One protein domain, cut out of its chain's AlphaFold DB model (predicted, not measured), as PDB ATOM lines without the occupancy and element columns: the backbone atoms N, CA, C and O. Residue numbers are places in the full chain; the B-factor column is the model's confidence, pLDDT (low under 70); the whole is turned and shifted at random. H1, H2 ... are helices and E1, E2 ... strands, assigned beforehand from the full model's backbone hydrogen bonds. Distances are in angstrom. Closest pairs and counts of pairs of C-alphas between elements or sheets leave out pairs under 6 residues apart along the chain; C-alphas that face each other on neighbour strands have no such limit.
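What this domain is: This is residues 2 to 11 and 18 to 65 of the 302 residues of an uncharacterized protein of Candidatus Bathyarchaeota archaeon (UniProt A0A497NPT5). A small head, made of two short strands paired side by side and loops, has one long helix, H1, leading out of it as an arm; residues 42 to 65, of which 42 to 60 belong to H1, stick out, and the body without them spans 31 by 16 by 14 A. The 58 printed residues hold E1, E2 and H1 in that order, with an antiparallel sheet E1 - E2, in the mixed class. The whole is extended, with a radius of gyration of the C-alphas of 19.4 A and spans of 64 by 22 by 17 A.

Where its parts are: E1, residues 3 to 6, begins at C-alpha 3 (104.879, 125.245, 145.380) and is 9.7 A long. E2, residues 29 to 32, is 9.9 A long. H1, residues 35 to 60, is 37.1 A long and ends at C-alpha 60 (82.372, 124.590, 178.814).

How they stand to each other: E1 and E2 are antiparallel at 140 degrees; N 5 and O 30 are within hydrogen-bond range at 2.9 A. A tight link joins E2 to H1. E1 and H1 are apart. Every O i to N i+4 pair in H1 is within hydrogen-bond range.

The domain as a whole: C-alphas 11 and 65, the two farthest apart, are 64.6 A apart. Residues 12 to 17 are not printed; C-alphas 11 and 18 are 10.7 A apart across the cut. pLDDT is under 70 at residues 2, 11 and 62 to 65.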
ATOM      1  N   SER A   2     102.640 128.603 147.828       53.94
ATOM      2  CA  SER A   2     103.272 127.322 148.148       53.94
ATOM      3  C   SER A   2     103.389 126.481 146.876       53.94
ATOM      4  O   SER A   2     102.399 126.141 146.233       53.94
ATOM      5  N   LEU A   3     104.619 126.167 146.478       72.00
ATOM      6  CA  LEU A   3     104.879 125.245 145.380       72.00
ATOM      7  C   LEU A   3     104.986 123.843 145.970       72.00
ATOM      8  O   LEU A   3     105.966 123.532 146.646       72.00
ATOM      9  N   ILE A   4     104.000 122.993 145.686       83.00
ATOM     10  CA  ILE A   4     104.154 121.552 145.891       83.00
ATOM     11  C   ILE A   4     105.248 121.078 144.925       83.00
ATOM     12  O   ILE A   4     105.180 121.320 143.715       83.00
ATOM     13  N   LYS A   5     106.304 120.461 145.461       85.44
ATOM     14  CA  LYS A   5     107.431 119.919 144.693       85.44
ATOM     15  C   LYS A   5     107.617 118.452 145.031       85.44
ATOM     16  O   LYS A   5     107.678 118.094 146.201       85.44
ATOM     17  N   ARG A   6     107.793 117.615 144.011       88.69
ATOM     18  CA  ARG A   6     108.156 116.213 144.208       88.69
ATOM     19  C   ARG A   6     109.665 116.066 144.357       88.69
ATOM     20  O   ARG A   6     110.419 116.574 143.525       88.69
ATOM     21  N   VAL A   7     110.110 115.378 145.404       88.81
ATOM     22  CA  VAL A   7     111.537 115.162 145.677       88.81
ATOM     23  C   VAL A   7     112.093 114.127 144.698       88.81
ATOM     24  O   VAL A   7     111.640 112.982 144.657       88.81
ATOM     25  N   GLY A   8     113.083 114.528 143.900       87.25
ATOM     26  CA  GLY A   8     113.766 113.669 142.930       87.25
ATOM     27  C   GLY A   8     115.214 113.379 143.321       87.25
ATOM     28  O   GLY A   8     115.799 114.080 144.145       87.25
ATOM     29  N   ARG A   9     115.816 112.365 142.689       85.06
ATOM     30  CA  ARG A   9     117.262 112.124 142.805       85.06
ATOM     31  C   ARG A   9     118.041 113.268 142.158       85.06
ATOM     32  O   ARG A   9     117.669 113.768 141.095       85.06
ATOM     33  N   THR A  10     119.134 113.663 142.796       74.00
ATOM     34  CA  THR A  10     120.006 114.743 142.332       74.00
ATOM     35  C   THR A  10     120.562 114.423 140.941       74.00
ATOM     36  O   THR A  10     121.233 113.410 140.765       74.00
ATOM     37  N   SER A  11     120.313 115.285 139.949       68.81
ATOM     38  CA  SER A  11     120.920 115.182 138.613       68.81
ATOM     39  C   SER A  11     121.971 116.277 138.393       68.81
ATOM     40  O   SER A  11     121.875 117.382 138.937       68.81
ATOM     41  N   ARG A  18     118.992 124.452 145.025       77.69
ATOM     42  CA  ARG A  18     118.621 123.099 145.463       77.69
ATOM     43  C   ARG A  18     118.511 123.059 146.981       77.69
ATOM     44  O   ARG A  18     119.343 123.639 147.668       77.69
ATOM     45  N   VAL A  19     117.512 122.334 147.474       80.50
ATOM     46  CA  VAL A  19     117.409 121.921 148.877       80.50
ATOM     47  C   VAL A  19     117.660 120.419 148.905       80.50
ATOM     48  O   VAL A  19     116.926 119.663 148.267       80.50
ATOM     49  N   THR A  20     118.726 119.995 149.577       85.12
ATOM     50  CA  THR A  20     119.072 118.576 149.711       85.12
ATOM     51  C   THR A  20     118.335 118.004 150.915       85.12
ATOM     52  O   THR A  20     118.463 118.527 152.019       85.12
ATOM     53  N   LEU A  21     117.561 116.943 150.696       86.75
ATOM     54  CA  LEU A  21     116.840 116.216 151.739       86.75
ATOM     55  C   LEU A  21     117.409 114.795 151.873       86.75
ATOM     56  O   LEU A  21     117.986 114.287 150.906       86.75
ATOM     57  N   PRO A  22     117.236 114.144 153.034       91.31
ATOM     58  CA  PRO A  22     117.618 112.747 153.214       91.31
ATOM     59  C   PRO A  22     116.942 111.786 152.203       91.31
ATOM     60  O   PRO A  22     115.841 112.081 151.720       91.31
ATOM     61  N   PRO A  23     117.561 110.635 151.860       89.88
ATOM     62  CA  PRO A  23     117.061 109.723 150.824       89.88
ATOM     63  C   PRO A  23     115.626 109.213 151.029       89.88
ATOM     64  O   PRO A  23     114.922 108.965 150.052       89.88
ATOM     65  N   GLU A  24     115.153 109.102 152.270       94.44
ATOM     66  CA  GLU A  24     113.791 108.680 152.625       94.44
ATOM     67  C   GLU A  24     112.694 109.671 152.202       94.44
ATOM     68  O   GLU A  24     111.497 109.382 152.318       94.44
ATOM     69  N   TRP A  25     113.082 110.852 151.720       91.25
ATOM     70  CA  TRP A  25     112.171 111.829 151.132       91.25
ATOM     71  C   TRP A  25     111.984 111.644 149.628       91.25
ATOM     72  O   TRP A  25     111.042 112.207 149.075       91.25
ATOM     73  N   ILE A  26     112.831 110.852 148.956       91.81
ATOM     74  CA  ILE A  26     112.736 110.622 147.510       91.81
ATOM     75  C   ILE A  26     111.345 110.084 147.156       91.81
ATOM     76  O   ILE A  26     110.855 109.121 147.738       91.81
ATOM     77  N   GLY A  27     110.714 110.713 146.167       91.12
ATOM     78  CA  GLY A  27     109.391 110.340 145.681       91.12
ATOM     79  C   GLY A  27     108.223 110.942 146.464       91.12
ATOM     80  O   GLY A  27     107.103 110.830 145.960       91.12
ATOM     81  N   LYS A  28     108.461 111.603 147.609       92.56
ATOM     82  CA  LYS A  28     107.437 112.330 148.376       92.56
ATOM     83  C   LYS A  28     107.183 113.720 147.792       92.56
ATOM     84  O   LYS A  28     108.099 114.359 147.265       92.56
ATOM     85  N   ASP A  29     105.947 114.189 147.915       92.25
ATOM     86  CA  ASP A  29     105.584 115.579 147.644       92.25
ATOM     87  C   ASP A  29     105.838 116.424 148.896       92.25
ATOM     88  O   ASP A  29     105.444 116.051 150.001       92.25
ATOM     89  N   VAL A  30     106.527 117.553 148.728       90.75
ATOM     90  CA  VAL A  30     106.880 118.476 149.810       90.75
ATOM     91  C   VAL A  30     106.390 119.883 149.508       90.75
ATOM     92  O   VAL A  30     106.308 120.305 148.351       90.75
ATOM     93  N   ILE A  31     106.099 120.626 150.571       89.06
ATOM     94  CA  ILE A  31     105.804 122.055 150.515       89.06
ATOM     95  C   ILE A  31     107.060 122.791 150.974       89.06
ATOM     96  O   ILE A  31     107.530 122.582 152.090       89.06
ATOM     97  N   VAL A  32     107.611 123.643 150.109       85.31
ATOM     98  CA  VAL A  32     108.756 124.497 150.448       85.31
ATOM     99  C   VAL A  32     108.231 125.878 150.823       85.31
ATOM    100  O   VAL A  32     107.533 126.504 150.026       85.31
ATOM    101  N   LEU A  33     108.572 126.327 152.030       87.44
ATOM    102  CA  LEU A  33     108.251 127.650 152.564       87.44
ATOM    103  C   LEU A  33     109.554 128.369 152.918       87.44
ATOM    104  O   LEU A  33     110.507 127.729 153.371       87.44
ATOM    105  N   SER A  34     109.600 129.687 152.745       89.62
ATOM    106  CA  SER A  34     110.677 130.497 153.320       89.62
ATOM    107  C   SER A  34     110.615 130.467 154.855       89.62
ATOM    108  O   SER A  34     109.582 130.147 155.451       89.62
ATOM    109  N   GLN A  35     111.710 130.832 155.527       90.50
ATOM    110  CA  GLN A  35     111.714 130.954 156.990       90.50
ATOM    111  C   GLN A  35     110.675 131.977 157.483       90.50
ATOM    112  O   GLN A  35     110.056 131.767 158.529       90.50
ATOM    113  N   GLU A  36     110.452 133.049 156.723       93.50
ATOM    114  CA  GLU A  36     109.430 134.063 157.001       93.50
ATOM    115  C   GLU A  36     108.016 133.484 156.869       93.50
ATOM    116  O   GLU A  36     107.209 133.630 157.787       93.50
ATOM    117  N   GLU A  37     107.731 132.757 155.781       92.25
ATOM    118  CA  GLU A  37     106.442 132.089 155.564       92.25
ATOM    119  C   GLU A  37     106.166 131.052 156.663       92.25
ATOM    120  O   GLU A  37     105.079 131.038 157.244       92.25
ATOM    121  N   TYR A  38     107.151 130.215 157.006       91.69
ATOM    122  CA  TYR A  38     107.027 129.243 158.095       91.69
ATOM    123  C   TYR A  38     106.754 129.927 159.439       91.69
ATOM    124  O   TYR A  38     105.854 129.519 160.175       91.69
ATOM    125  N   SER A  39     107.490 130.996 159.752       93.94
ATOM    126  CA  SER A  39     107.311 131.747 160.998       93.94
ATOM    127  C   SER A  39     105.932 132.407 161.072       93.94
ATOM    128  O   SER A  39     105.299 132.386 162.131       93.94
ATOM    129  N   TYR A  40     105.433 132.935 159.949       93.69
ATOM    130  CA  TYR A  40     104.078 133.469 159.832       93.69
ATOM    131  C   TYR A  40     103.019 132.396 160.122       93.69
ATOM    132  O   TYR A  40     102.165 132.601 160.989       93.69
ATOM    133  N   TRP A  41     103.096 131.233 159.462       93.38
ATOM    134  CA  TRP A  41     102.141 130.137 159.663       93.38
ATOM    135  C   TRP A  41     102.187 129.584 161.083       93.38
ATOM    136  O   TRP A  41     101.138 129.422 161.700       93.38
ATOM    137  N   LYS A  42     103.385 129.393 161.645       93.38
ATOM    138  CA  LYS A  42     103.566 128.954 163.034       93.38
ATOM    139  C   LYS A  42     102.934 129.932 164.030       93.38
ATOM    140  O   LYS A  42     102.292 129.512 164.991       93.38
ATOM    141  N   LYS A  43     103.093 131.244 163.815       94.38
ATOM    142  CA  LYS A  43     102.470 132.272 164.665       94.38
ATOM    143  C   LYS A  43     100.948 132.281 164.516       94.38
ATOM    144  O   LYS A  43     100.242 132.392 165.515       94.38
ATOM    145  N   ARG A  44     100.441 132.157 163.285       94.38
ATOM    146  CA  ARG A  44      99.001 132.094 163.000       94.38
ATOM    147  C   ARG A  44      98.353 130.878 163.658       94.38
ATOM    148  O   ARG A  44      97.333 131.043 164.317       94.38
ATOM    149  N   ASP A  45      98.961 129.705 163.524       91.88
ATOM    150  CA  ASP A  45      98.497 128.461 164.142       91.88
ATOM    151  C   ASP A  45      98.445 128.579 165.671       91.88
ATOM    152  O   ASP A  45      97.393 128.370 166.272       91.88
ATOM    153  N   LYS A  46      99.518 129.087 166.295       93.25
ATOM    154  CA  LYS A  46      99.547 129.357 167.742       93.25
ATOM    155  C   LYS A  46      98.412 130.287 168.195       93.25
ATOM    156  O   LYS A  46      97.800 130.049 169.235       93.25
ATOM    157  N   ASN A  47      98.129 131.344 167.432       94.31
ATOM    158  CA  ASN A  47      97.044 132.275 167.750       94.31
ATOM    159  C   ASN A  47      95.663 131.618 167.604       94.31
ATOM    160  O   ASN A  47      94.804 131.821 168.458       94.31
ATOM    161  N   LEU A  48      95.445 130.828 166.548       92.81
ATOM    162  CA  LEU A  48      94.187 130.108 166.337       92.81
ATOM    163  C   LEU A  48      93.963 129.041 167.410       92.81
ATOM    164  O   LEU A  48      92.853 128.932 167.926       92.81
ATOM    165  N   PHE A  49      95.017 128.324 167.803       91.81
ATOM    166  CA  PHE A  49      94.973 127.383 168.915       91.81
ATOM    167  C   PHE A  49      94.576 128.082 170.221       91.81
ATOM    168  O   PHE A  49      93.686 127.609 170.919       91.81
ATOM    169  N   LEU A  50      95.154 129.253 170.517       92.62
ATOM    170  CA  LEU A  50      94.775 130.045 171.691       92.62
ATOM    171  C   LEU A  50      93.300 130.479 171.651       92.62
ATOM    172  O   LEU A  50      92.594 130.315 172.643       92.62
ATOM    173  N   VAL A  51      92.822 131.000 170.514       93.94
ATOM    174  CA  VAL A  51      91.409 131.385 170.336       93.94
ATOM    175  C   VAL A  51      90.492 130.184 170.550       93.94
ATOM    176  O   VAL A  51      89.505 130.287 171.274       93.94
ATOM    177  N   LYS A  52      90.842 129.035 169.965       94.00
ATOM    178  CA  LYS A  52      90.110 127.780 170.134       94.00
ATOM    179  C   LYS A  52      90.054 127.354 171.600       94.00
ATOM    180  O   LYS A  52      88.972 127.022 172.072       94.00
ATOM    181  N   THR A  53      91.168 127.411 172.327       91.44
ATOM    182  CA  THR A  53      91.220 127.075 173.759       91.44
ATOM    183  C   THR A  53      90.354 128.020 174.589       91.44
ATOM    184  O   THR A  53      89.520 127.553 175.357       91.44
ATOM    185  N   ILE A  54      90.464 129.337 174.388       92.25
ATOM    186  CA  ILE A  54      89.625 130.325 175.092       92.25
ATOM    187  C   ILE A  54      88.141 130.066 174.815       92.25
ATOM    188  O   ILE A  54      87.327 130.041 175.737       92.25
ATOM    189  N   PHE A  55      87.777 129.847 173.551       92.44
ATOM    190  CA  PHE A  55      86.387 129.609 173.175       92.44
ATOM    191  C   PHE A  55      85.862 128.284 173.738       92.44
ATOM    192  O   PHE A  55      84.730 128.225 174.211       92.44
ATOM    193  N   GLN A  56      86.690 127.237 173.761       92.94
ATOM    194  CA  GLN A  56      86.361 125.966 174.399       92.94
ATOM    195  C   GLN A  56      86.078 126.136 175.899       92.94
ATOM    196  O   GLN A  56      85.077 125.610 176.383       92.94
ATOM    197  N   GLU A  57      86.901 126.893 176.627       90.81
ATOM    198  CA  GLU A  57      86.665 127.188 178.048       90.81
ATOM    199  C   GLU A  57      85.369 127.981 178.257       90.81
ATOM    200  O   GLU A  57      84.555 127.635 179.116       90.81
ATOM    201  N   ILE A  58      85.112 128.990 177.416       90.31
ATOM    202  CA  ILE A  58      83.861 129.760 177.451       90.31
ATOM    203  C   ILE A  58      82.667 128.829 177.262       90.31
ATOM    204  O   ILE A  58      81.736 128.883 178.065       90.31
ATOM    205  N   LEU A  59      82.691 127.961 176.246       90.69
ATOM    206  CA  LEU A  59      81.596 127.039 175.937       90.69
ATOM    207  C   LEU A  59      81.409 125.950 177.003       90.69
ATOM    208  O   LEU A  59      80.286 125.491 177.203       90.69
ATOM    209  N   ASN A  60      82.453 125.579 177.736       88.69
ATOM    210  CA  ASN A  60      82.372 124.590 178.814       88.69
ATOM    211  C   ASN A  60      82.120 125.200 180.202       88.69
ATOM    212  O   ASN A  60      81.985 124.467 181.183       88.69
ATOM    213  N   SER A  61      82.014 126.527 180.305       85.25
ATOM    214  CA  SER A  61      81.688 127.194 181.565       85.25
ATOM    215  C   SER A  61      80.273 126.842 182.056       85.25
ATOM    216  O   SER A  61      79.323 126.691 181.280       85.25
ATOM    217  N   LYS A  62      80.112 126.732 183.385       66.56
ATOM    218  CA  LYS A  62      78.860 126.318 184.057       66.56
ATOM    219  C   LYS A  62      77.661 127.244 183.788       66.56
ATOM    220  O   LYS A  62      76.536 126.887 184.123       66.56
ATOM    221  N   SER A  63      77.886 128.421 183.206       59.66
ATOM    222  CA  SER A  63      76.871 129.438 182.912       59.66
ATOM    223  C   SER A  63      76.142 129.248 181.577       59.66
ATOM    224  O   SER A  63      75.208 129.998 181.292       59.66
ATOM    225  N   ASN A  64      76.517 128.268 180.749       55.00
ATOM    226  CA  ASN A  64      75.913 128.123 179.424       55.00
ATOM    227  C   ASN A  64      74.558 127.404 179.459       55.00
ATOM    228  O   ASN A  64      74.411 126.321 180.016       55.00
ATOM    229  N   GLY A  65      73.553 128.058 178.867       55.31
ATOM    230  CA  GLY A  65      72.127 127.778 179.050       55.31
ATOM    231  C   GLY A  65      71.588 126.423 178.560       55.31
ATOM    232  O   GLY A  65      72.292 125.534 178.097       55.31
TER     233      GLY A  65